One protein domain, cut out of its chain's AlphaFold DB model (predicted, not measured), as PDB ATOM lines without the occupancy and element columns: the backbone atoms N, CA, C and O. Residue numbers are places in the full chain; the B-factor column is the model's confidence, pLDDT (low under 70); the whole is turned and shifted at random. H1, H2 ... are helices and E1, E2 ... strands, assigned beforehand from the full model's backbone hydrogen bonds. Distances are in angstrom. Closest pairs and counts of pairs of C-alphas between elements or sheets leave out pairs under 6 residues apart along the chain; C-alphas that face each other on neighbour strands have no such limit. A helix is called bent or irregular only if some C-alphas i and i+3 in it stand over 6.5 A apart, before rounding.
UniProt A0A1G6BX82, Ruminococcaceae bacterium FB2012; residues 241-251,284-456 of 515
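What this domain is: This is residues 241 to 251 and 284 to 456 of the 515 residues of a protein of Ruminococcaceae bacterium FB2012 (UniProt A0A1G6BX82). This is a long, loose rod in which the helix H1 runs along one side, joining a helical end made by H2, H3 and the bent H4 to an end where a small, strongly twisted sheet of three strands, E2, E3 and E4, packs with H5 and with residues 287 to 301 of H1. At the helical end H4b lies between H1 and H3, while at the other end H6 packs on H5 and H1, with the short strand E1 beyond it. You have 184 printed residues, mostly helix by class, with six named helices and four named strands in the order E1 H1 H2 H3 H4 H5 E2 E3 E4 H6; the sheet's order is E2, E3, E4, all antiparallel. The whole is loose, with a radius of gyration of the C-alphas of 20.6 A and spans of 68 by 29 by 28 A.

Where its parts are: Begin with the sheet: find C-alpha 413 at (21.439, -15.081, 13.220), where E2, residues 413 to 418, starts its 15.7 A; E3 is residues 421 to 426, 16.6 A long, and E4 is residues 429 to 433, 10.0 A. Then go to C-alpha 285 at (37.043, -5.198, 21.656), from which H1, residues 285 to 313, runs 41.8 A. H2 is residues 315 to 321, 9.9 A, and H3 is residues 330 to 350, 30.7 A. H4, residues 362 to 384, was assigned as one helix by its hydrogen bonds but is bent, with C-alphas 371 and 374 9.0 A apart; its arms are H4a, residues 362 to 371, 14.5 A, and H4b, residues 374 to 384, 15.6 A. H5, residues 388 to 407, spans 29.5 A and is irregular, with C-alphas 392 and 395 7.6 A apart and a kink of 45 degrees near residue 395. H6 is residues 440 to 455, 20.8 A, ending at C-alpha 455 at (41.861, -15.333, 25.485), and E1, residues 241 to 244, 9.9 A, pairs with no named strand.

How they stand to each other: Look first at the meander E2 E3 E4, each strand the antiparallel neighbour of the one before. In the hairpin E2 and E3, N 414 and O 425 are 2.9 A apart, within hydrogen-bond range; in the hairpin E3 and E4, N 426 and O 429 are 3.0 A apart, also within range. H1 is on this sheet with residues 287 to 301, and the C-alphas of Lys 294 and Gly 421 are the closest, 3.8 A. H5 is on it too, at a height over the sheet of 4.1 A, only just above the sheet's level; its closest C-alphas to E2 are those of Asn 405 and Thr 414, 4.8 A. H3 only grazes the sheet, with residues 347 to 350. H5 touches H6, closest at the C-alphas of Lys 396 and Ile 453, 6.3 A, at a shallow tilt of 28 degrees, opposite ways. H1 touches H5 at a steep tilt of 40 degrees, closest at the C-alphas of Cys 300 and Pro 389, 5.5 A. H1 also touches H6, closest at the C-alphas of Leu 286 and Val 447, 6.2 A. Moving outward, H3 touches H4b at a shallow tilt of 29 degrees, the same way, closest at the C-alphas of Tyr 340 and Glu 384, 6.4 A. H2 touches H4b, closest at the C-alphas of Tyr 319 and Phe 375, 5.6 A. H1 and H3 are apart, while E1 and H6 are near each other, with 7 pairs of C-alphas within 10 A. Every O i to N i+4 pair is within hydrogen-bond range in H1, H2, H3, H4b and H6, against 5 of 6 in H4a and 13 of 16 in H5.

The domain as a whole: The two C-alphas farthest apart, those of Lys 250 and Asp 324, are 68.1 A apart. Residues 252 to 283 are cut out, and C-alphas 251 and 284 across the cut are 9.1 A apart. Of the links that are printed whole, the one from H3 to H4, 11 residues, is long. The mean pLDDT of the printed part is 83.4, and 14 residues are under 70, among them residues 245 to 251 and 358 to 360.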
ATOM      1  N   ASP A 241      42.282 -14.094  35.066       81.00
ATOM      2  CA  ASP A 241      41.463 -13.148  34.311       81.00
ATOM      3  C   ASP A 241      40.277 -12.706  35.170       81.00
ATOM      4  O   ASP A 241      39.561 -13.535  35.736       81.00
ATOM      5  N   PHE A 242      40.086 -11.394  35.286       82.56
ATOM      6  CA  PHE A 242      38.994 -10.804  36.044       82.56
ATOM      7  C   PHE A 242      38.017 -10.117  35.088       82.56
ATOM      8  O   PHE A 242      38.338  -9.121  34.435       82.56
ATOM      9  N   ILE A 243      36.811 -10.673  35.004       77.31
ATOM     10  CA  ILE A 243      35.735 -10.231  34.123       77.31
ATOM     11  C   ILE A 243      34.657  -9.560  34.978       77.31
ATOM     12  O   ILE A 243      33.859 -10.222  35.640       77.31
ATOM     13  N   GLU A 244      34.625  -8.228  34.945       73.12
ATOM     14  CA  GLU A 244      33.522  -7.438  35.500       73.12
ATOM     15  C   GLU A 244      32.493  -7.152  34.398       73.12
ATOM     16  O   GLU A 244      32.799  -6.446  33.432       73.12
ATOM     17  N   ALA A 245      31.258  -7.636  34.554       64.25
ATOM     18  CA  ALA A 245      30.203  -7.467  33.549       64.25
ATOM     19  C   ALA A 245      29.902  -5.986  33.227       64.25
ATOM     20  O   ALA A 245      29.652  -5.625  32.079       64.25
ATOM     21  N   ASN A 246      30.023  -5.099  34.220       55.34
ATOM     22  CA  ASN A 246      29.877  -3.649  34.035       55.34
ATOM     23  C   ASN A 246      31.005  -3.012  33.206       55.34
ATOM     24  O   ASN A 246      30.770  -2.009  32.530       55.34
ATOM     25  N   ARG A 247      32.221  -3.576  33.245       50.59
ATOM     26  CA  ARG A 247      33.368  -3.087  32.459       50.59
ATOM     27  C   ARG A 247      33.323  -3.575  31.011       50.59
ATOM     28  O   ARG A 247      33.980  -2.995  30.163       50.59
ATOM     29  N   LEU A 248      32.524  -4.595  30.686       50.47
ATOM     30  CA  LEU A 248      32.336  -5.028  29.294       50.47
ATOM     31  C   LEU A 248      31.593  -3.979  28.441       50.47
ATOM     32  O   LEU A 248      31.801  -3.930  27.232       50.47
ATOM     33  N   GLN A 249      30.777  -3.110  29.057       42.06
ATOM     34  CA  GLN A 249      30.032  -2.039  28.371       42.06
ATOM     35  C   GLN A 249      30.678  -0.646  28.471       42.06
ATOM     36  O   GLN A 249      30.347   0.236  27.677       42.06
ATOM     37  N   LYS A 250      31.580  -0.423  29.434       37.12
ATOM     38  CA  LYS A 250      32.278   0.851  29.647       37.12
ATOM     39  C   LYS A 250      33.783   0.631  29.587       37.12
ATOM     40  O   LYS A 250      34.332   0.077  30.525       37.12
ATOM     41  N   GLU A 251      34.387   1.167  28.527       40.09
ATOM     42  CA  GLU A 251      35.802   1.556  28.464       40.09
ATOM     43  C   GLU A 251      36.817   0.397  28.554       40.09
ATOM     44  O   GLU A 251      36.938  -0.285  29.563       40.09
ATOM     45  N   ASP A 284      37.073  -0.876  19.740       61.94
ATOM     46  CA  ASP A 284      36.016  -1.840  20.034       61.94
ATOM     47  C   ASP A 284      36.649  -3.233  20.218       61.94
ATOM     48  O   ASP A 284      37.288  -3.751  19.298       61.94
ATOM     49  N   TYR A 285      36.517  -3.847  21.401       67.75
ATOM     50  CA  TYR A 285      37.043  -5.198  21.656       67.75
ATOM     51  C   TYR A 285      36.477  -6.210  20.661       67.75
ATOM     52  O   TYR A 285      37.152  -7.164  20.289       67.75
ATOM     53  N   LEU A 286      35.254  -5.975  20.183       73.38
ATOM     54  CA  LEU A 286      34.629  -6.778  19.143       73.38
ATOM     55  C   LEU A 286      35.473  -6.807  17.863       73.38
ATOM     56  O   LEU A 286      35.665  -7.869  17.273       73.38
ATOM     57  N   TYR A 287      36.028  -5.656  17.475       73.25
ATOM     58  CA  TYR A 287      36.937  -5.551  16.338       73.25
ATOM     59  C   TYR A 287      38.238  -6.314  16.606       73.25
ATOM     60  O   TYR A 287      38.677  -7.086  15.759       73.25
ATOM     61  N   LEU A 288      38.826  -6.151  17.797       72.56
ATOM     62  CA  LEU A 288      40.059  -6.851  18.180       72.56
ATOM     63  C   LEU A 288      39.879  -8.376  18.191       72.56
ATOM     64  O   LEU A 288      40.723  -9.100  17.672       72.56
ATOM     65  N   ALA A 289      38.781  -8.865  18.768       76.62
ATOM     66  CA  ALA A 289      38.437 -10.282  18.802       76.62
ATOM     67  C   ALA A 289      38.257 -10.842  17.385       76.62
ATOM     68  O   ALA A 289      38.778 -11.910  17.059       76.62
ATOM     69  N   ASN A 290      37.568 -10.102  16.515       84.12
ATOM     70  CA  ASN A 290      37.389 -10.515  15.130       84.12
ATOM     71  C   ASN A 290      38.710 -10.526  14.345       84.12
ATOM     72  O   ASN A 290      38.955 -11.447  13.570       84.12
ATOM     73  N   ASP A 291      39.581  -9.541  14.565       81.38
ATOM     74  CA  ASP A 291      40.887  -9.453  13.910       81.38
ATOM     75  C   ASP A 291      41.832 -10.583  14.351       81.38
ATOM     76  O   ASP A 291      42.433 -11.260  13.515       81.38
ATOM     77  N   LYS A 292      41.866 -10.894  15.656       81.06
ATOM     78  CA  LYS A 292      42.563 -12.078  16.188       81.06
ATOM     79  C   LYS A 292      42.028 -13.371  15.573       81.06
ATOM     80  O   LYS A 292      42.807 -14.203  15.110       81.06
ATOM     81  N   ALA A 293      40.704 -13.535  15.529       85.44
ATOM     82  CA  ALA A 293      40.083 -14.710  14.921       85.44
ATOM     83  C   ALA A 293      40.456 -14.832  13.438       85.44
ATOM     84  O   ALA A 293      40.848 -15.903  12.986       85.44
ATOM     85  N   LYS A 294      40.395 -13.727  12.691       88.06
ATOM     86  CA  LYS A 294      40.789 -13.654  11.281       88.06
ATOM     87  C   LYS A 294      42.236 -14.086  11.065       88.06
ATOM     88  O   LYS A 294      42.503 -14.842  10.133       88.06
ATOM     89  N   PHE A 295      43.157 -13.615  11.902       86.06
ATOM     90  CA  PHE A 295      44.562 -14.001  11.829       86.06
ATOM     91  C   PHE A 295      44.741 -15.515  12.014       86.06
ATOM     92  O   PHE A 295      45.348 -16.168  11.163       86.06
ATOM     93  N   GLU A 296      44.145 -16.087  13.063       84.75
ATOM     94  CA  GLU A 296      44.240 -17.525  13.340       84.75
ATOM     95  C   GLU A 296      43.578 -18.380  12.249       84.75
ATOM     96  O   GLU A 296      44.167 -19.359  11.787       84.75
ATOM     97  N   ILE A 297      42.398 -17.984  11.757       88.50
ATOM     98  CA  ILE A 297      41.711 -18.679  10.655       88.50
ATOM     99  C   ILE A 297      42.587 -18.688   9.404       88.50
ATOM    100  O   ILE A 297      42.781 -19.742   8.797       88.50
ATOM    101  N   ARG A 298      43.154 -17.536   9.022       89.62
ATOM    102  CA  ARG A 298      44.029 -17.433   7.845       89.62
ATOM    103  C   ARG A 298      45.250 -18.324   7.972       89.62
ATOM    104  O   ARG A 298      45.581 -19.021   7.019       89.62
ATOM    105  N   LYS A 299      45.893 -18.331   9.138       88.81
ATOM    106  CA  LYS A 299      47.051 -19.185   9.415       88.81
ATOM    107  C   LYS A 299      46.702 -20.671   9.260       88.81
ATOM    108  O   LYS A 299      47.420 -21.394   8.572       88.81
ATOM    109  N   CYS A 300      45.578 -21.110   9.828       89.62
ATOM    110  CA  CYS A 300      45.111 -22.495   9.713       89.62
ATOM    111  C   CYS A 300      44.772 -22.869   8.264       89.62
ATOM    112  O   CYS A 300      45.196 -23.918   7.780       89.62
ATOM    113  N   MET A 301      44.057 -21.993   7.553       89.62
ATOM    114  CA  MET A 301      43.661 -22.214   6.160       89.62
ATOM    115  C   MET A 301      44.857 -22.233   5.208       89.62
ATOM    116  O   MET A 301      44.887 -23.043   4.284       89.62
ATOM    117  N   GLN A 302      45.862 -21.384   5.427       91.31
ATOM    118  CA  GLN A 302      47.101 -21.403   4.646       91.31
ATOM    119  C   GLN A 302      47.829 -22.741   4.788       91.31
ATOM    120  O   GLN A 302      48.230 -23.324   3.784       91.31
ATOM    121  N   GLU A 303      47.956 -23.249   6.014       91.88
ATOM    122  CA  GLU A 303      48.608 -24.532   6.271       91.88
ATOM    123  C   GLU A 303      47.800 -25.715   5.712       91.88
ATOM    124  O   GLU A 303      48.372 -26.591   5.062       91.88
ATOM    125  N   TYR A 304      46.472 -25.711   5.874       91.94
ATOM    126  CA  TYR A 304      45.574 -26.685   5.242       91.94
ATOM    127  C   TYR A 304      45.738 -26.696   3.714       91.94
ATOM    128  O   TYR A 304      46.010 -27.739   3.119       91.94
ATOM    129  N   ASN A 305      45.657 -25.526   3.072       91.56
ATOM    130  CA  ASN A 305      45.781 -25.397   1.620       91.56
ATOM    131  C   ASN A 305      47.174 -25.800   1.115       91.56
ATOM    132  O   ASN A 305      47.281 -26.399   0.040       91.56
ATOM    133  N   ARG A 306      48.236 -25.517   1.883       94.31
ATOM    134  CA  ARG A 306      49.604 -25.966   1.583       94.31
ATOM    135  C   ARG A 306      49.674 -27.491   1.551       94.31
ATOM    136  O   ARG A 306      50.051 -28.050   0.521       94.31
ATOM    137  N   ARG A 307      49.240 -28.160   2.625       93.62
ATOM    138  CA  ARG A 307      49.234 -29.632   2.723       93.62
ATOM    139  C   ARG A 307      48.349 -30.277   1.660       93.62
ATOM    140  O   ARG A 307      48.750 -31.252   1.030       93.62
ATOM    141  N   LEU A 308      47.175 -29.703   1.403       91.56
ATOM    142  CA  LEU A 308      46.264 -30.168   0.359       91.56
ATOM    143  C   LEU A 308      46.899 -30.075  -1.036       91.56
ATOM    144  O   LEU A 308      46.730 -30.973  -1.859       91.56
ATOM    145  N   THR A 309      47.634 -28.997  -1.312       92.25
ATOM    146  CA  THR A 309      48.348 -28.814  -2.586       92.25
ATOM    147  C   THR A 309      49.497 -29.808  -2.722       92.25
ATOM    148  O   THR A 309      49.661 -30.410  -3.781       92.25
ATOM    149  N   GLU A 310      50.257 -30.033  -1.649       92.00
ATOM    150  CA  GLU A 310      51.321 -31.039  -1.607       92.00
ATOM    151  C   GLU A 310      50.771 -32.435  -1.900       92.00
ATOM    152  O   GLU A 310      51.258 -33.077  -2.830       92.00
ATOM    153  N   ALA A 311      49.703 -32.850  -1.209       90.00
ATOM    154  CA  ALA A 311      49.025 -34.126  -1.440       90.00
ATOM    155  C   ALA A 311      48.523 -34.265  -2.889       90.00
ATOM    156  O   ALA A 311      48.723 -35.304  -3.520       90.00
ATOM    157  N   LYS A 312      47.938 -33.203  -3.461       90.00
ATOM    158  CA  LYS A 312      47.488 -33.186  -4.865       90.00
ATOM    159  C   LYS A 312      48.640 -33.336  -5.860       90.00
ATOM    160  O   LYS A 312      48.492 -34.045  -6.853       90.00
ATOM    161  N   ASN A 313      49.786 -32.710  -5.603       89.88
ATOM    162  CA  ASN A 313      50.935 -32.747  -6.511       89.88
ATOM    163  C   ASN A 313      51.592 -34.128  -6.589       89.88
ATOM    164  O   ASN A 313      52.135 -34.489  -7.634       89.88
ATOM    165  N   VAL A 314      51.525 -34.916  -5.516       88.69
ATOM    166  CA  VAL A 314      52.076 -36.278  -5.483       88.69
ATOM    167  C   VAL A 314      51.075 -37.353  -5.924       88.69
ATOM    168  O   VAL A 314      51.448 -38.522  -5.989       88.69
ATOM    169  N   LEU A 315      49.843 -36.993  -6.314       86.12
ATOM    170  CA  LEU A 315      48.847 -37.945  -6.831       86.12
ATOM    171  C   LEU A 315      49.372 -38.827  -7.982       86.12
ATOM    172  O   LEU A 315      49.163 -40.042  -7.926       86.12
ATOM    173  N   PRO A 316      50.077 -38.291  -9.003       86.69
ATOM    174  CA  PRO A 316      50.612 -39.128 -10.075       86.69
ATOM    175  C   PRO A 316      51.639 -40.141  -9.561       86.69
ATOM    176  O   PRO A 316      51.602 -41.309  -9.945       86.69
ATOM    177  N   SER A 317      52.532 -39.723  -8.657       83.56
ATOM    178  CA  SER A 317      53.526 -40.622  -8.068       83.56
ATOM    179  C   SER A 317      52.895 -41.650  -7.134       83.56
ATOM    180  O   SER A 317      53.334 -42.792  -7.144       83.56
ATOM    181  N   MET A 318      51.837 -41.296  -6.396       84.50
ATOM    182  CA  MET A 318      51.081 -42.237  -5.559       84.50
ATOM    183  C   MET A 318      50.476 -43.359  -6.388       84.50
ATOM    184  O   MET A 318      50.506 -44.507  -5.969       84.50
ATOM    185  N   TYR A 319      49.951 -43.038  -7.570       83.44
ATOM    186  CA  TYR A 319      49.406 -44.047  -8.472       83.44
ATOM    187  C   TYR A 319      50.488 -44.994  -9.004       83.44
ATOM    188  O   TYR A 319      50.259 -46.193  -9.097       83.44
ATOM    189  N   ILE A 320      51.673 -44.463  -9.324       84.12
ATOM    190  CA  ILE A 320      52.791 -45.249  -9.871       84.12
ATOM    191  C   ILE A 320      53.488 -46.090  -8.789       84.12
ATOM    192  O   ILE A 320      53.937 -47.195  -9.072       84.12
ATOM    193  N   GLN A 321      53.613 -45.562  -7.571       81.25
ATOM    194  CA  GLN A 321      54.356 -46.173  -6.462       81.25
ATOM    195  C   GLN A 321      53.468 -46.976  -5.504       81.25
ATOM    196  O   GLN A 321      53.971 -47.496  -4.507       81.25
ATOM    197  N   ALA A 322      52.162 -47.062  -5.770       79.69
ATOM    198  CA  ALA A 322      51.241 -47.856  -4.972       79.69
ATOM    199  C   ALA A 322      51.708 -49.328  -4.948       79.69
ATOM    200  O   ALA A 322      51.908 -49.905  -6.016       79.69
ATOM    201  N   PRO A 323      51.892 -49.952  -3.768       78.50
ATOM    202  CA  PRO A 323      52.277 -51.361  -3.685       78.50
ATOM    203  C   PRO A 323      51.258 -52.282  -4.372       78.50
ATOM    204  O   PRO A 323      50.069 -51.986  -4.394       78.50
ATOM    205  N   ASP A 324      51.682 -53.437  -4.883       74.50
ATOM    206  CA  ASP A 324      50.773 -54.352  -5.597       74.50
ATOM    207  C   ASP A 324      49.691 -54.979  -4.693       74.50
ATOM    208  O   ASP A 324      48.664 -55.453  -5.180       74.50
ATOM    209  N   GLN A 325      49.902 -54.994  -3.372       72.25
ATOM    210  CA  GLN A 325      48.974 -55.553  -2.385       72.25
ATOM    211  C   GLN A 325      48.857 -54.652  -1.150       72.25
ATOM    212  O   GLN A 325      49.838 -54.044  -0.714       72.25
ATOM    213  N   THR A 326      47.659 -54.599  -0.564       73.06
ATOM    214  CA  THR A 326      47.388 -53.934   0.719       73.06
ATOM    215  C   THR A 326      47.149 -54.965   1.813       73.06
ATOM    216  O   THR A 326      46.471 -55.965   1.600       73.06
ATOM    217  N   ASN A 327      47.658 -54.692   3.016       69.31
ATOM    218  CA  ASN A 327      47.349 -55.492   4.209       69.31
ATOM    219  C   ASN A 327      46.056 -55.040   4.916       69.31
ATOM    220  O   ASN A 327      45.672 -55.627   5.924       69.31
ATOM    221  N   PHE A 328      45.412 -53.979   4.424       73.81
ATOM    222  CA  PHE A 328      44.173 -53.435   4.974       73.81
ATOM    223  C   PHE A 328      42.967 -53.975   4.200       73.81
ATOM    224  O   PHE A 328      43.035 -54.144   2.983       73.81
ATOM    225  N   GLY A 329      41.889 -54.276   4.930       85.25
ATOM    226  CA  GLY A 329      40.605 -54.696   4.368       85.25
ATOM    227  C   GLY A 329      39.661 -53.516   4.138       85.25
ATOM    228  O   GLY A 329      39.799 -52.470   4.778       85.25
ATOM    229  N   PHE A 330      38.668 -53.717   3.264       88.12
ATOM    230  CA  PHE A 330      37.699 -52.687   2.877       88.12
ATOM    231  C   PHE A 330      36.986 -52.046   4.076       88.12
ATOM    232  O   PHE A 330      36.894 -50.826   4.128       88.12
ATOM    233  N   ASP A 331      36.588 -52.826   5.084       88.44
ATOM    234  CA  ASP A 331      35.905 -52.303   6.278       88.44
ATOM    235  C   ASP A 331      36.734 -51.230   7.007       88.44
ATOM    236  O   ASP A 331      36.226 -50.183   7.417       88.44
ATOM    237  N   SER A 332      38.046 -51.461   7.140       90.25
ATOM    238  CA  SER A 332      38.956 -50.508   7.783       90.25
ATOM    239  C   SER A 332      39.139 -49.247   6.942       90.25
ATOM    240  O   SER A 332      39.255 -48.152   7.498       90.25
ATOM    241  N   PHE A 333      39.201 -49.398   5.619       90.88
ATOM    242  CA  PHE A 333      39.285 -48.276   4.692       90.88
ATOM    243  C   PHE A 333      38.008 -47.437   4.731       90.88
ATOM    244  O   PHE A 333      38.079 -46.225   4.909       90.88
ATOM    245  N   GLN A 334      36.842 -48.078   4.640       91.06
ATOM    246  CA  GLN A 334      35.536 -47.426   4.642       91.06
ATOM    247  C   GLN A 334      35.315 -46.618   5.925       91.06
ATOM    248  O   GLN A 334      34.871 -45.473   5.864       91.06
ATOM    249  N   ALA A 335      35.687 -47.162   7.089       90.31
ATOM    250  CA  ALA A 335      35.590 -46.439   8.355       90.31
ATOM    251  C   ALA A 335      36.453 -45.162   8.381       90.31
ATOM    252  O   ALA A 335      36.011 -44.124   8.880       90.31
ATOM    253  N   ARG A 336      37.675 -45.218   7.836       92.88
ATOM    254  CA  ARG A 336      38.573 -44.054   7.717       92.88
ATOM    255  C   ARG A 336      38.071 -43.046   6.688       92.88
ATOM    256  O   ARG A 336      38.053 -41.853   6.971       92.88
ATOM    257  N   TRP A 337      37.607 -43.530   5.538       90.56
ATOM    258  CA  TRP A 337      37.013 -42.723   4.477       90.56
ATOM    259  C   TRP A 337      35.827 -41.914   5.007       90.56
ATOM    260  O   TRP A 337      35.812 -40.688   4.911       90.56
ATOM    261  N   ASN A 338      34.873 -42.590   5.653       89.69
ATOM    262  CA  ASN A 338      33.703 -41.946   6.243       89.69
ATOM    263  C   ASN A 338      34.112 -40.912   7.294       89.69
ATOM    264  O   ASN A 338      33.644 -39.778   7.235       89.69
ATOM    265  N   ARG A 339      35.049 -41.253   8.190       90.69
ATOM    266  CA  ARG A 339      35.564 -40.315   9.197       90.69
ATOM    267  C   ARG A 339      36.174 -39.065   8.561       90.69
ATOM    268  O   ARG A 339      35.874 -37.963   8.998       90.69
ATOM    269  N   TYR A 340      37.011 -39.221   7.540       90.94
ATOM    270  CA  TYR A 340      37.638 -38.095   6.847       90.94
ATOM    271  C   TYR A 340      36.594 -37.144   6.237       90.94
ATOM    272  O   TYR A 340      36.659 -35.933   6.449       90.94
ATOM    273  N   HIS A 341      35.584 -37.678   5.543       88.81
ATOM    274  CA  HIS A 341      34.522 -36.854   4.955       88.81
ATOM    275  C   HIS A 341      33.566 -36.258   6.002       88.81
ATOM    276  O   HIS A 341      33.083 -35.137   5.824       88.81
ATOM    277  N   GLU A 342      33.305 -36.956   7.110       89.62
ATOM    278  CA  GLU A 342      32.583 -36.399   8.259       89.62
ATOM    279  C   GLU A 342      33.326 -35.195   8.854       89.62
ATOM    280  O   GLU A 342      32.708 -34.160   9.100       89.62
ATOM    281  N   GLU A 343      34.648 -35.281   9.019       90.62
ATOM    282  CA  GLU A 343      35.480 -34.168   9.493       90.62
ATOM    283  C   GLU A 343      35.457 -32.974   8.526       90.62
ATOM    284  O   GLU A 343      35.279 -31.832   8.951       90.62
ATOM    285  N   LEU A 344      35.542 -33.204   7.212       90.50
ATOM    286  CA  LEU A 344      35.395 -32.124   6.227       90.50
ATOM    287  C   LEU A 344      34.026 -31.438   6.318       90.50
ATOM    288  O   LEU A 344      33.935 -30.208   6.291       90.50
ATOM    289  N   ASN A 345      32.955 -32.214   6.491       89.69
ATOM    290  CA  ASN A 345      31.615 -31.660   6.658       89.69
ATOM    291  C   ASN A 345      31.481 -30.834   7.944       89.69
ATOM    292  O   ASN A 345      30.852 -29.776   7.919       89.69
ATOM    293  N   LYS A 346      32.142 -31.237   9.035       91.31
ATOM    294  CA  LYS A 346      32.222 -30.436  10.265       91.31
ATOM    295  C   LYS A 346      32.857 -29.064  10.023       91.31
ATOM    296  O   LYS A 346      32.341 -28.062  10.520       91.31
ATOM    297  N   PHE A 347      33.946 -28.990   9.251       90.56
ATOM    298  CA  PHE A 347      34.590 -27.714   8.902       90.56
ATOM    299  C   PHE A 347      33.714 -26.842   8.001       90.56
ATOM    300  O   PHE A 347      33.675 -25.622   8.174       90.56
ATOM    301  N   TYR A 348      32.980 -27.455   7.072       88.50
ATOM    302  CA  TYR A 348      31.999 -26.760   6.241       88.50
ATOM    303  C   TYR A 348      30.879 -26.123   7.077       88.50
ATOM    304  O   TYR A 348      30.548 -24.956   6.872       88.50
ATOM    305  N   GLU A 349      30.324 -26.847   8.053       87.44
ATOM    306  CA  GLU A 349      29.216 -26.356   8.886       87.44
ATOM    307  C   GLU A 349      29.558 -25.070   9.644       87.44
ATOM    308  O   GLU A 349      28.730 -24.160   9.723       87.44
ATOM    309  N   ILE A 350      30.787 -24.964  10.153       88.62
ATOM    310  CA  ILE A 350      31.258 -23.767  10.862       88.62
ATOM    311  C   ILE A 350      31.849 -22.695   9.929       88.62
ATOM    312  O   ILE A 350      32.152 -21.594  10.384       88.62
ATOM    313  N   GLY A 351      31.964 -22.975   8.627       86.44
ATOM    314  CA  GLY A 351      32.326 -22.009   7.584       86.44
ATOM    315  C   GLY A 351      33.775 -22.027   7.095       86.44
ATOM    316  O   GLY A 351      34.089 -21.274   6.177       86.44
ATOM    317  N   PHE A 352      34.645 -22.883   7.642       84.56
ATOM    318  CA  PHE A 352      36.037 -22.988   7.180       84.56
ATOM    319  C   PHE A 352      36.138 -23.413   5.714       84.56
ATOM    320  O   PHE A 352      37.041 -22.980   5.001       84.56
ATOM    321  N   LEU A 353      35.223 -24.279   5.271       83.94
ATOM    322  CA  LEU A 353      35.159 -24.755   3.896       83.94
ATOM    323  C   LEU A 353      33.940 -24.169   3.186       83.94
ATOM    324  O   LEU A 353      32.863 -24.043   3.761       83.94
ATOM    325  N   ASN A 354      34.108 -23.860   1.900       78.25
ATOM    326  CA  ASN A 354      33.066 -23.238   1.077       78.25
ATOM    327  C   ASN A 354      32.099 -24.247   0.445       78.25
ATOM    328  O   ASN A 354      31.031 -23.861  -0.028       78.25
ATOM    329  N   SER A 355      32.458 -25.531   0.406       76.62
ATOM    330  CA  SER A 355      31.658 -26.576  -0.228       76.62
ATOM    331  C   SER A 355      31.517 -27.782   0.686       76.62
ATOM    332  O   SER A 355      32.495 -28.227   1.285       76.62
ATOM    333  N   LYS A 356      30.296 -28.320   0.749       77.81
ATOM    334  CA  LYS A 356      30.016 -29.600   1.395       77.81
ATOM    335  C   LYS A 356      30.613 -30.729   0.557       77.81
ATOM    336  O   LYS A 356      30.481 -30.710  -0.667       77.81
ATOM    337  N   GLU A 357      31.231 -31.705   1.207       74.12
ATOM    338  CA  GLU A 357      31.687 -32.925   0.543       74.12
ATOM    339  C   GLU A 357      30.485 -33.800   0.161       74.12
ATOM    340  O   GLU A 357      29.534 -33.966   0.933       74.12
ATOM    341  N   THR A 358      30.519 -34.370  -1.042       68.06
ATOM    342  CA  THR A 358      29.515 -35.338  -1.493       68.06
ATOM    343  C   THR A 358      29.878 -36.727  -0.990       68.06
ATOM    344  O   THR A 358      30.970 -37.216  -1.267       68.06
ATOM    345  N   VAL A 359      28.951 -37.385  -0.293       66.00
ATOM    346  CA  VAL A 359      29.117 -38.784   0.122       66.00
ATOM    347  C   VAL A 359      29.004 -39.677  -1.116       66.00
ATOM    348  O   VAL A 359      28.017 -39.591  -1.844       66.00
ATOM    349  N   ILE A 360      30.018 -40.507  -1.366       69.31
ATOM    350  CA  ILE A 360      29.985 -41.539  -2.412       69.31
ATOM    351  C   ILE A 360      29.124 -42.706  -1.908       69.31
ATOM    352  O   ILE A 360      29.253 -43.098  -0.748       69.31
ATOM    353  N   GLU A 361      28.258 -43.264  -2.759       71.06
ATOM    354  CA  GLU A 361      27.477 -44.461  -2.420       71.06
ATOM    355  C   GLU A 361      28.401 -45.646  -2.075       71.06
ATOM    356  O   GLU A 361      29.449 -45.850  -2.691       71.06
ATOM    357  N   THR A 362      28.024 -46.436  -1.065       69.50
ATOM    358  CA  THR A 362      28.875 -47.500  -0.505       69.50
ATOM    359  C   THR A 362      29.242 -48.581  -1.517       69.50
ATOM    360  O   THR A 362      30.386 -49.036  -1.521       69.50
ATOM    361  N   ASP A 363      28.317 -48.935  -2.409       71.56
ATOM    362  CA  ASP A 363      28.523 -49.978  -3.419       71.56
ATOM    363  C   ASP A 363      29.542 -49.535  -4.488       71.56
ATOM    364  O   ASP A 363      30.368 -50.327  -4.956       71.56
ATOM    365  N   ASP A 364      29.552 -48.249  -4.844       80.62
ATOM    366  CA  ASP A 364      30.531 -47.672  -5.774       80.62
ATOM    367  C   ASP A 364      31.928 -47.574  -5.146       80.62
ATOM    368  O   ASP A 364      32.948 -47.773  -5.825       80.62
ATOM    369  N   LEU A 365      31.983 -47.313  -3.837       83.81
ATOM    370  CA  LEU A 365      33.225 -47.250  -3.074       83.81
ATOM    371  C   LEU A 365      33.882 -48.633  -2.949       83.81
ATOM    372  O   LEU A 365      35.080 -48.754  -3.206       83.81
ATOM    373  N   GLU A 366      33.113 -49.679  -2.631       86.06
ATOM    374  CA  GLU A 366      33.617 -51.057  -2.519       86.06
ATOM    375  C   GLU A 366      34.147 -51.576  -3.859       86.06
ATOM    376  O   GLU A 366      35.274 -52.073  -3.959       86.06
ATOM    377  N   ASN A 367      33.378 -51.372  -4.932       85.19
ATOM    378  CA  ASN A 367      33.789 -51.739  -6.285       85.19
ATOM    379  C   ASN A 367      35.077 -51.025  -6.723       85.19
ATOM    380  O   ASN A 367      35.909 -51.607  -7.429       85.19
ATOM    381  N   SER A 368      35.250 -49.764  -6.324       84.94
ATOM    382  CA  SER A 368      36.457 -48.985  -6.610       84.94
ATOM    383  C   SER A 368      37.649 -49.453  -5.775       84.94
ATOM    384  O   SER A 368      38.755 -49.574  -6.311       84.94
ATOM    385  N   TYR A 369      37.425 -49.784  -4.499       87.38
ATOM    386  CA  TYR A 369      38.446 -50.326  -3.604       87.38
ATOM    387  C   TYR A 369      38.974 -51.668  -4.086       87.38
ATOM    388  O   TYR A 369      40.180 -51.818  -4.267       87.38
ATOM    389  N   ASN A 370      38.093 -52.599  -4.446       85.31
ATOM    390  CA  ASN A 370      38.495 -53.911  -4.957       85.31
ATOM    391  C   ASN A 370      39.352 -53.827  -6.235       85.31
ATOM    392  O   ASN A 370      40.162 -54.714  -6.497       85.31
ATOM    393  N   LYS A 371      39.218 -52.752  -7.026       86.12
ATOM    394  CA  LYS A 371      40.033 -52.516  -8.231       86.12
ATOM    395  C   LYS A 371      41.349 -51.784  -7.953       86.12
ATOM    396  O   LYS A 371      42.281 -51.930  -8.739       86.12
ATOM    397  N   LYS A 372      41.409 -50.930  -6.923       87.50
ATOM    398  CA  LYS A 372      42.498 -49.951  -6.714       87.50
ATOM    399  C   LYS A 372      42.880 -49.744  -5.239       87.50
ATOM    400  O   LYS A 372      43.307 -48.648  -4.877       87.50
ATOM    401  N   ALA A 373      42.754 -50.772  -4.400       87.06
ATOM    402  CA  ALA A 373      42.921 -50.684  -2.945       87.06
ATOM    403  C   ALA A 373      44.200 -49.944  -2.534       87.06
ATOM    404  O   ALA A 373      44.156 -48.978  -1.783       87.06
ATOM    405  N   SER A 374      45.340 -50.330  -3.106       86.19
ATOM    406  CA  SER A 374      46.644 -49.762  -2.753       86.19
ATOM    407  C   SER A 374      46.793 -48.274  -3.042       86.19
ATOM    408  O   SER A 374      47.303 -47.505  -2.217       86.19
ATOM    409  N   PHE A 375      46.278 -47.843  -4.190       88.62
ATOM    410  CA  PHE A 375      46.238 -46.431  -4.522       88.62
ATOM    411  C   PHE A 375      45.306 -45.672  -3.574       88.62
ATOM    412  O   PHE A 375      45.700 -44.627  -3.068       88.62
ATOM    413  N   LEU A 376      44.105 -46.195  -3.305       89.25
ATOM    414  CA  LEU A 376      43.135 -45.535  -2.426       89.25
ATOM    415  C   LEU A 376      43.616 -45.445  -0.973       89.25
ATOM    416  O   LEU A 376      43.375 -44.431  -0.328       89.25
ATOM    417  N   GLU A 377      44.346 -46.441  -0.474       89.81
ATOM    418  CA  GLU A 377      44.985 -46.385   0.847       89.81
ATOM    419  C   GLU A 377      46.048 -45.286   0.918       89.81
ATOM    420  O   GLU A 377      46.078 -44.493   1.862       89.81
ATOM    421  N   THR A 378      46.909 -45.215  -0.102       87.94
ATOM    422  CA  THR A 378      47.961 -44.193  -0.193       87.94
ATOM    423  C   THR A 378      47.358 -42.796  -0.349       87.94
ATOM    424  O   THR A 378      47.823 -41.848   0.283       87.94
ATOM    425  N   TYR A 379      46.294 -42.688  -1.147       89.75
ATOM    426  CA  TYR A 379      45.497 -41.481  -1.319       89.75
ATOM    427  C   TYR A 379      44.912 -41.031   0.018       89.75
ATOM    428  O   TYR A 379      45.246 -39.953   0.495       89.75
ATOM    429  N   LEU A 380      44.099 -41.870   0.666       90.19
ATOM    430  CA  LEU A 380      43.399 -41.492   1.889       90.19
ATOM    431  C   LEU A 380      44.382 -41.077   2.984       90.19
ATOM    432  O   LEU A 380      44.203 -40.027   3.592       90.19
ATOM    433  N   LYS A 381      45.476 -41.829   3.153       89.12
ATOM    434  CA  LYS A 381      46.528 -41.499   4.122       89.12
ATOM    435  C   LYS A 381      47.109 -40.098   3.906       89.12
ATOM    436  O   LYS A 381      47.315 -39.370   4.865       89.12
ATOM    437  N   ALA A 382      47.378 -39.712   2.660       89.75
ATOM    438  CA  ALA A 382      47.955 -38.403   2.376       89.75
ATOM    439  C   ALA A 382      46.978 -37.243   2.583       89.75
ATOM    440  O   ALA A 382      47.411 -36.130   2.874       89.75
ATOM    441  N   PHE A 383      45.676 -37.488   2.426       91.31
ATOM    442  CA  PHE A 383      44.644 -36.475   2.629       91.31
ATOM    443  C   PHE A 383      44.216 -36.356   4.098       91.31
ATOM    444  O   PHE A 383      43.950 -35.244   4.549       91.31
ATOM    445  N   GLU A 384      44.230 -37.441   4.877       91.88
ATOM    446  CA  GLU A 384      43.959 -37.417   6.325       91.88
ATOM    447  C   GLU A 384      44.878 -36.434   7.073       91.88
ATOM    448  O   GLU A 384      44.416 -35.680   7.926       91.88
ATOM    449  N   ASP A 385      46.156 -36.349   6.696       88.19
ATOM    450  CA  ASP A 385      47.118 -35.431   7.326       88.19
ATOM    451  C   ASP A 385      46.869 -33.950   6.972       88.19
ATOM    452  O   ASP A 385      47.409 -33.037   7.612       88.19
ATOM    453  N   THR A 386      46.055 -33.675   5.945       92.81
ATOM    454  CA  THR A 386      45.790 -32.302   5.494       92.81
ATOM    455  C   THR A 386      44.888 -31.548   6.457       92.81
ATOM    456  O   THR A 386      45.090 -30.348   6.619       92.81
ATOM    457  N   ILE A 387      43.953 -32.229   7.130       91.50
ATOM    458  CA  ILE A 387      42.928 -31.611   7.991       91.50
ATOM    459  C   ILE A 387      43.406 -31.318   9.421       91.50
ATOM    460  O   ILE A 387      42.769 -30.537  10.128       91.50
ATOM    461  N   GLU A 388      44.551 -31.871   9.838       91.31
ATOM    462  CA  GLU A 388      45.148 -31.671  11.170       91.31
ATOM    463  C   GLU A 388      45.237 -30.184  11.604       91.31
ATOM    464  O   GLU A 388      44.905 -29.878  12.754       91.31
ATOM    465  N   PRO A 389      45.634 -29.218  10.742       90.94
ATOM    466  CA  PRO A 389      45.690 -27.803  11.116       90.94
ATOM    467  C   PRO A 389      44.321 -27.225  11.493       90.94
ATOM    468  O   PRO A 389      44.241 -26.387  12.389       90.94
ATOM    469  N   LEU A 390      43.248 -27.679  10.835       89.50
ATOM    470  CA  LEU A 390      41.883 -27.223  11.106       89.50
ATOM    471  C   LEU A 390      41.347 -27.830  12.410       89.50
ATOM    472  O   LEU A 390      40.703 -27.138  13.200       89.50
ATOM    473  N   GLN A 391      41.668 -29.101  12.679       89.00
ATOM    474  CA  GLN A 391      41.237 -29.811  13.890       89.00
ATOM    475  C   GLN A 391      41.711 -29.124  15.176       89.00
ATOM    476  O   GLN A 391      40.945 -29.019  16.130       89.00
ATOM    477  N   LYS A 392      42.935 -28.575  15.196       85.44
ATOM    478  CA  LYS A 392      43.531 -27.937  16.390       85.44
ATOM    479  C   LYS A 392      42.690 -26.808  16.990       85.44
ATOM    480  O   LYS A 392      42.758 -26.575  18.195       85.44
ATOM    481  N   HIS A 393      41.918 -26.106  16.163       82.50
ATOM    482  CA  HIS A 393      41.101 -24.968  16.586       82.50
ATOM    483  C   HIS A 393      39.596 -25.239  16.490       82.50
ATOM    484  O   HIS A 393      38.802 -24.406  16.935       82.50
ATOM    485  N   TYR A 394      39.209 -26.401  15.953       89.00
ATOM    486  CA  TYR A 394      37.824 -26.762  15.686       89.00
ATOM    487  C   TYR A 394      36.957 -26.690  16.937       89.00
ATOM    488  O   TYR A 394      35.977 -25.955  16.933       89.00
ATOM    489  N   ASP A 395      37.342 -27.377  18.014       89.31
ATOM    490  CA  ASP A 395      36.503 -27.508  19.212       89.31
ATOM    491  C   ASP A 395      36.152 -26.145  19.821       89.31
ATOM    492  O   ASP A 395      34.997 -25.877  20.151       89.31
ATOM    493  N   LYS A 396      37.134 -25.234  19.888       89.38
ATOM    494  CA  LYS A 396      36.932 -23.870  20.397       89.38
ATOM    495  C   LYS A 396      35.983 -23.065  19.519       89.38
ATOM    496  O   LYS A 396      35.082 -22.395  20.018       89.38
ATOM    497  N   MET A 397      36.200 -23.117  18.207       90.94
ATOM    498  CA  MET A 397      35.383 -22.397  17.235       90.94
ATOM    499  C   MET A 397      33.965 -22.952  17.170       90.94
ATOM    500  O   MET A 397      33.009 -22.180  17.165       90.94
ATOM    501  N   LYS A 398      33.822 -24.275  17.201       92.31
ATOM    502  CA  LYS A 398      32.541 -24.970  17.241       92.31
ATOM    503  C   LYS A 398      31.764 -24.605  18.499       92.31
ATOM    504  O   LYS A 398      30.628 -24.164  18.371       92.31
ATOM    505  N   LEU A 399      32.386 -24.666  19.679       91.00
ATOM    506  CA  LEU A 399      31.746 -24.253  20.930       91.00
ATOM    507  C   LEU A 399      31.282 -22.790  20.875       91.00
ATOM    508  O   LEU A 399      30.155 -22.484  21.254       91.00
ATOM    509  N   PHE A 400      32.128 -21.886  20.374       91.88
ATOM    510  CA  PHE A 400      31.770 -20.475  20.246       91.88
ATOM    511  C   PHE A 400      30.604 -20.251  19.272       91.88
ATOM    512  O   PHE A 400      29.675 -19.505  19.587       91.88
ATOM    513  N   ALA A 401      30.620 -20.927  18.118       91.88
ATOM    514  CA  ALA A 401      29.516 -20.904  17.164       91.88
ATOM    515  C   ALA A 401      28.234 -21.479  17.760       91.88
ATOM    516  O   ALA A 401      27.191 -20.860  17.611       91.88
ATOM    517  N   ASP A 402      28.292 -22.598  18.475       90.50
ATOM    518  CA  ASP A 402      27.108 -23.223  19.064       90.50
ATOM    519  C   ASP A 402      26.480 -22.333  20.146       90.50
ATOM    520  O   ASP A 402      25.261 -22.155  20.159       90.50
ATOM    521  N   ILE A 403      27.299 -21.694  20.993       88.56
ATOM    522  CA  ILE A 403      26.835 -20.711  21.984       88.56
ATOM    523  C   ILE A 403      26.143 -19.531  21.293       88.56
ATOM    524  O   ILE A 403      25.022 -19.167  21.653       88.56
ATOM    525  N   PHE A 404      26.780 -18.937  20.281       88.75
ATOM    526  CA  PHE A 404      26.218 -17.779  19.586       88.75
ATOM    527  C   PHE A 404      24.978 -18.133  18.752       88.75
ATOM    528  O   PHE A 404      24.017 -17.366  18.716       88.75
ATOM    529  N   ASN A 405      24.987 -19.268  18.060       89.44
ATOM    530  CA  ASN A 405      23.912 -19.667  17.156       89.44
ATOM    531  C   ASN A 405      22.667 -20.055  17.947       89.44
ATOM    532  O   ASN A 405      21.583 -19.584  17.616       89.44
ATOM    533  N   LYS A 406      22.824 -20.816  19.040       85.75
ATOM    534  CA  LYS A 406      21.700 -21.158  19.916       85.75
ATOM    535  C   LYS A 406      21.043 -19.907  20.507       85.75
ATOM    536  O   LYS A 406      19.822 -19.798  20.554       85.75
ATOM    537  N   ARG A 407      21.846 -18.905  20.878       81.62
ATOM    538  CA  ARG A 407      21.350 -17.588  21.318       81.62
ATOM    539  C   ARG A 407      20.440 -16.903  20.339       81.62
ATOM    540  O   ARG A 407      19.492 -16.227  20.729       81.62
ATOM    541  N   ASN A 408      20.787 -17.019  19.081       82.31
ATOM    542  CA  ASN A 408      20.166 -16.259  18.034       82.31
ATOM    543  C   ASN A 408      19.177 -17.112  17.236       82.31
ATOM    544  O   ASN A 408      18.828 -16.736  16.124       82.31
ATOM    545  N   GLU A 409      18.668 -18.212  17.806       83.56
ATOM    546  CA  GLU A 409      17.634 -19.037  17.171       83.56
ATOM    547  C   GLU A 409      16.384 -18.214  16.836       83.56
ATOM    548  O   GLU A 409      15.855 -18.309  15.734       83.56
ATOM    549  N   ILE A 410      15.944 -17.325  17.731       82.81
ATOM    550  CA  ILE A 410      14.775 -16.468  17.469       82.81
ATOM    551  C   ILE A 410      15.076 -15.440  16.370       82.81
ATOM    552  O   ILE A 410      14.236 -15.176  15.513       82.81
ATOM    553  N   THR A 411      16.278 -14.855  16.378       84.12
ATOM    554  CA  THR A 411      16.695 -13.847  15.390       84.12
ATOM    555  C   THR A 411      17.209 -14.464  14.086       84.12
ATOM    556  O   THR A 411      17.515 -13.723  13.153       84.12
ATOM    557  N   GLN A 412      17.311 -15.798  14.029       87.62
ATOM    558  CA  GLN A 412      17.900 -16.591  12.948       87.62
ATOM    559  C   GLN A 412      19.315 -16.138  12.551       87.62
ATOM    560  O   GLN A 412      19.749 -16.362  11.416       87.62
ATOM    561  N   LYS A 413      20.049 -15.483  13.467       90.69
ATOM    562  CA  LYS A 413      21.439 -15.081  13.220       90.69
ATOM    563  C   LYS A 413      22.373 -16.235  13.555       90.69
ATOM    564  O   LYS A 413      22.276 -16.838  14.615       90.69
ATOM    565  N   THR A 414      23.346 -16.485  12.694       91.56
ATOM    566  CA  THR A 414      24.400 -17.474  12.945       91.56
ATOM    567  C   THR A 414      25.763 -16.890  12.625       91.56
ATOM    568  O   THR A 414      25.871 -16.105  11.685       91.56
ATOM    569  N   ILE A 415      26.809 -17.288  13.342       91.81
ATOM    570  CA  ILE A 415      28.186 -16.961  12.968       91.81
ATOM    571  C   ILE A 415      28.827 -18.087  12.168       91.81
ATOM    572  O   ILE A 415      28.596 -19.268  12.428       91.81
ATOM    573  N   LYS A 416      29.666 -17.698  11.208       90.81
ATOM    574  CA  LYS A 416      30.568 -18.595  10.483       90.81
ATOM    575  C   LYS A 416      31.962 -17.988  10.420       90.81
ATOM    576  O   LYS A 416      32.120 -16.766  10.334       90.81
ATOM    577  N   PHE A 417      32.969 -18.847  10.461       90.69
ATOM    578  CA  PHE A 417      34.378 -18.477  10.398       90.69
ATOM    579  C   PHE A 417      34.824 -18.472   8.942       90.69
ATOM    580  O   PHE A 417      34.709 -19.482   8.266       90.69
ATOM    581  N   THR A 418      35.318 -17.340   8.449       87.12
ATOM    582  CA  THR A 418      35.746 -17.166   7.052       87.12
ATOM    583  C   THR A 418      37.172 -16.618   6.994       87.12
ATOM    584  O   THR A 418      37.690 -16.125   7.996       87.12
ATOM    585  N   GLU A 419      37.804 -16.605   5.817       82.88
ATOM    586  CA  GLU A 419      39.124 -15.970   5.620       82.88
ATOM    587  C   GLU A 419      39.153 -14.467   5.969       82.88
ATOM    588  O   GLU A 419      40.219 -13.882   6.185       82.88
ATOM    589  N   ASP A 420      37.988 -13.823   6.043       82.88
ATOM    590  CA  ASP A 420      37.829 -12.427   6.448       82.88
ATOM    591  C   ASP A 420      37.582 -12.242   7.952       82.88
ATOM    592  O   ASP A 420      37.473 -11.101   8.403       82.88
ATOM    593  N   GLY A 421      37.518 -13.334   8.715       87.06
ATOM    594  CA  GLY A 421      37.138 -13.363  10.124       87.06
ATOM    595  C   GLY A 421      35.743 -13.949  10.338       87.06
ATOM    596  O   GLY A 421      35.207 -14.680   9.499       87.06
ATOM    597  N   ILE A 422      35.156 -13.628  11.484       90.31
ATOM    598  CA  ILE A 422      33.825 -14.068  11.892       90.31
ATOM    599  C   ILE A 422      32.781 -13.192  11.193       90.31
ATOM    600  O   ILE A 422      32.773 -11.968  11.342       90.31
ATOM    601  N   LYS A 423      31.889 -13.827  10.430       90.06
ATOM    602  CA  LYS A 423      30.772 -13.172   9.735       90.06
ATOM    603  C   LYS A 423      29.442 -13.641  10.299       90.06
ATOM    604  O   LYS A 423      29.317 -14.790  10.722       90.06
ATOM    605  N   VAL A 424      28.450 -12.753  10.272       90.75
ATOM    606  CA  VAL A 424      27.085 -13.047  10.710       90.75
ATOM    607  C   VAL A 424      26.201 -13.295   9.493       90.75
ATOM    608  O   VAL A 424      26.162 -12.504   8.555       90.75
ATOM    609  N   PHE A 425      25.472 -14.397   9.538       89.56
ATOM    610  CA  PHE A 425      24.510 -14.841   8.539       89.56
ATOM    611  C   PHE A 425      23.107 -14.751   9.134       89.56
ATOM    612  O   PHE A 425      22.949 -14.926  10.340       89.56
ATOM    613  N   ILE A 426      22.099 -14.513   8.297       88.88
ATOM    614  CA  ILE A 426      20.679 -14.592   8.673       88.88
ATOM    615  C   ILE A 426      20.018 -15.612   7.757       88.88
ATOM    616  O   ILE A 426      20.215 -15.542   6.544       88.88
ATOM    617  N   ASP A 427      19.285 -16.579   8.310       85.69
ATOM    618  CA  ASP A 427      18.683 -17.682   7.540       85.69
ATOM    619  C   ASP A 427      19.710 -18.393   6.631       85.69
ATOM    620  O   ASP A 427      19.444 -18.699   5.465       85.69
ATOM    621  N   ASN A 428      20.933 -18.596   7.139       81.12
ATOM    622  CA  ASN A 428      22.086 -19.130   6.396       81.12
ATOM    623  C   ASN A 428      22.537 -18.314   5.168       81.12
ATOM    624  O   ASN A 428      23.357 -18.797   4.383       81.12
ATOM    625  N   LYS A 429      22.069 -17.075   5.006       84.06
ATOM    626  CA  LYS A 429      22.484 -16.168   3.931       84.06
ATOM    627  C   LYS A 429      23.454 -15.122   4.454       84.06
ATOM    628  O   LYS A 429      23.231 -14.524   5.508       84.06
ATOM    629  N   ASP A 430      24.523 -14.894   3.695       85.06
ATOM    630  CA  ASP A 430      25.391 -13.745   3.926       85.06
ATOM    631  C   ASP A 430      24.629 -12.493   3.483       85.06
ATOM    632  O   ASP A 430      24.377 -12.280   2.296       85.06
ATOM    633  N   VAL A 431      24.201 -11.701   4.460       83.94
ATOM    634  CA  VAL A 431      23.506 -10.426   4.244       83.94
ATOM    635  C   VAL A 431      24.458  -9.231   4.386       83.94
ATOM    636  O   VAL A 431      24.010  -8.088   4.413       83.94
ATOM    637  N   GLY A 432      25.768  -9.475   4.509       77.38
ATOM    638  CA  GLY A 432      26.773  -8.440   4.745       77.38
ATOM    639  C   GLY A 432      26.682  -7.798   6.132       77.38
ATOM    640  O   GLY A 432      27.185  -6.688   6.324       77.38
ATOM    641  N   LEU A 433      26.026  -8.463   7.092       77.75
ATOM    642  CA  LEU A 433      25.878  -7.954   8.452       77.75
ATOM    643  C   LEU A 433      27.209  -8.077   9.187       77.75
ATOM    644  O   LEU A 433      27.755  -9.170   9.357       77.75
ATOM    645  N   LYS A 434      27.737  -6.936   9.629       78.50
ATOM    646  CA  LYS A 434      28.975  -6.910  10.395       78.50
ATOM    647  C   LYS A 434      28.688  -7.110  11.880       78.50
ATOM    648  O   LYS A 434      27.588  -6.823  12.355       78.50
ATOM    649  N   LEU A 435      29.694  -7.546  12.634       80.25
ATOM    650  CA  LEU A 435      29.572  -7.720  14.084       80.25
ATOM    651  C   LEU A 435      29.152  -6.415  14.783       80.25
ATOM    652  O   LEU A 435      28.401  -6.448  15.755       80.25
ATOM    653  N   GLU A 436      29.535  -5.247  14.260       76.75
ATOM    654  CA  GLU A 436      29.149  -3.956  14.838       76.75
ATOM    655  C   GLU A 436      27.641  -3.665  14.718       76.75
ATOM    656  O   GLU A 436      27.135  -2.767  15.394       76.75
ATOM    657  N   ASN A 437      26.904  -4.417  13.898       81.19
ATOM    658  CA  ASN A 437      25.453  -4.298  13.751       81.19
ATOM    659  C   ASN A 437      24.664  -5.190  14.722       81.19
ATOM    660  O   ASN A 437      23.434  -5.131  14.737       81.19
ATOM    661  N   LEU A 438      25.348  -6.003  15.529       82.06
ATOM    662  CA  LEU A 438      24.730  -6.767  16.606       82.06
ATOM    663  C   LEU A 438      24.127  -5.838  17.678       82.06
ATOM    664  O   LEU A 438      24.587  -4.708  17.883       82.06
ATOM    665  N   SER A 439      23.097  -6.308  18.381       79.88
ATOM    666  CA  SER A 439      22.546  -5.596  19.541       79.88
ATOM    667  C   SER A 439      23.606  -5.444  20.644       79.88
ATOM    668  O   SER A 439      24.586  -6.187  20.688       79.88
ATOM    669  N   SER A 440      23.445  -4.487  21.562       74.12
ATOM    670  CA  SER A 440      24.409  -4.292  22.660       74.12
ATOM    671  C   SER A 440      24.572  -5.543  23.532       74.12
ATOM    672  O   SER A 440      25.693  -5.883  23.902       74.12
ATOM    673  N   GLY A 441      23.479  -6.269  23.790       75.19
ATOM    674  CA  GLY A 441      23.531  -7.574  24.448       75.19
ATOM    675  C   GLY A 441      24.230  -8.631  23.588       75.19
ATOM    676  O   GLY A 441      25.029  -9.412  24.103       75.19
ATOM    677  N   GLU A 442      23.966  -8.662  22.274       80.31
ATOM    678  CA  GLU A 442      24.625  -9.583  21.331       80.31
ATOM    679  C   GLU A 442      26.148  -9.423  21.346       80.31
ATOM    680  O   GLU A 442      26.880 -10.403  21.482       80.31
ATOM    681  N   LYS A 443      26.611  -8.174  21.297       79.50
ATOM    682  CA  LYS A 443      28.031  -7.822  21.370       79.50
ATOM    683  C   LYS A 443      28.658  -8.209  22.699       79.50
ATOM    684  O   LYS A 443      29.755  -8.757  22.708       79.50
ATOM    685  N   ASN A 444      27.978  -7.926  23.806       75.31
ATOM    686  CA  ASN A 444      28.510  -8.206  25.131       75.31
ATOM    687  C   ASN A 444      28.806  -9.699  25.312       75.31
ATOM    688  O   ASN A 444      29.923 -10.063  25.679       75.31
ATOM    689  N   ASP A 445      27.844 -10.565  24.992       78.38
ATOM    690  CA  ASP A 445      28.053 -11.992  25.244       78.38
ATOM    691  C   ASP A 445      29.020 -12.581  24.219       78.38
ATOM    692  O   ASP A 445      29.810 -13.451  24.573       78.38
ATOM    693  N   PHE A 446      29.032 -12.065  22.980       83.19
ATOM    694  CA  PHE A 446      30.075 -12.397  22.011       83.19
ATOM    695  C   PHE A 446      31.459 -12.138  22.612       83.19
ATOM    696  O   PHE A 446      32.295 -13.035  22.632       83.19
ATOM    697  N   VAL A 447      31.691 -10.937  23.149       79.44
ATOM    698  CA  VAL A 447      32.972 -10.558  23.753       79.44
ATOM    699  C   VAL A 447      33.293 -11.420  24.974       79.44
ATOM    700  O   VAL A 447      34.413 -11.916  25.092       79.44
ATOM    701  N   MET A 448      32.326 -11.631  25.868       78.81
ATOM    702  CA  MET A 448      32.517 -12.425  27.081       78.81
ATOM    703  C   MET A 448      32.884 -13.878  26.758       78.81
ATOM    704  O   MET A 448      33.898 -14.377  27.244       78.81
ATOM    705  N   PHE A 449      32.097 -14.559  25.921       85.12
ATOM    706  CA  PHE A 449      32.366 -15.952  25.563       85.12
ATOM    707  C   PHE A 449      33.621 -16.088  24.704       85.12
ATOM    708  O   PHE A 449      34.378 -17.038  24.898       85.12
ATOM    709  N   TYR A 450      33.902 -15.121  23.823       86.06
ATOM    710  CA  TYR A 450      35.152 -15.102  23.069       86.06
ATOM    711  C   TYR A 450      36.352 -15.054  24.017       86.06
ATOM    712  O   TYR A 450      37.262 -15.871  23.892       86.06
ATOM    713  N   ARG A 451      36.326 -14.166  25.020       81.88
ATOM    714  CA  ARG A 451      37.386 -14.074  26.032       81.88
ATOM    715  C   ARG A 451      37.573 -15.382  26.784       81.88
ATOM    716  O   ARG A 451      38.690 -15.879  26.868       81.88
ATOM    717  N   LEU A 452      36.486 -15.963  27.283       83.00
ATOM    718  CA  LEU A 452      36.529 -17.214  28.042       83.00
ATOM    719  C   LEU A 452      37.070 -18.395  27.215       83.00
ATOM    720  O   LEU A 452      37.733 -19.277  27.760       83.00
ATOM    721  N   ILE A 453      36.804 -18.420  25.907       87.31
ATOM    722  CA  ILE A 453      37.186 -19.524  25.015       87.31
ATOM    723  C   ILE A 453      38.594 -19.342  24.431       87.31
ATOM    724  O   ILE A 453      39.380 -20.301  24.401       87.31
ATOM    725  N   PHE A 454      38.916 -18.140  23.955       82.88
ATOM    726  CA  PHE A 454      40.115 -17.871  23.159       82.88
ATOM    727  C   PHE A 454      41.210 -17.129  23.925       82.88
ATOM    728  O   PHE A 454      42.376 -17.460  23.727       82.88
ATOM    729  N   ASP A 455      40.868 -16.174  24.796       78.25
ATOM    730  CA  ASP A 455      41.861 -15.333  25.485       78.25
ATOM    731  C   ASP A 455      42.226 -15.842  26.890       78.25
ATOM    732  O   ASP A 455      43.332 -15.588  27.370       78.25
ATOM    733  N   ALA A 456      41.324 -16.569  27.557       77.94
ATOM    734  CA  ALA A 456      41.589 -17.148  28.867       77.94
ATOM    735  C   ALA A 456      42.736 -18.163  28.768       77.94
ATOM    736  O   ALA A 456      42.685 -19.129  28.000       77.94
TER     737      ALA A 456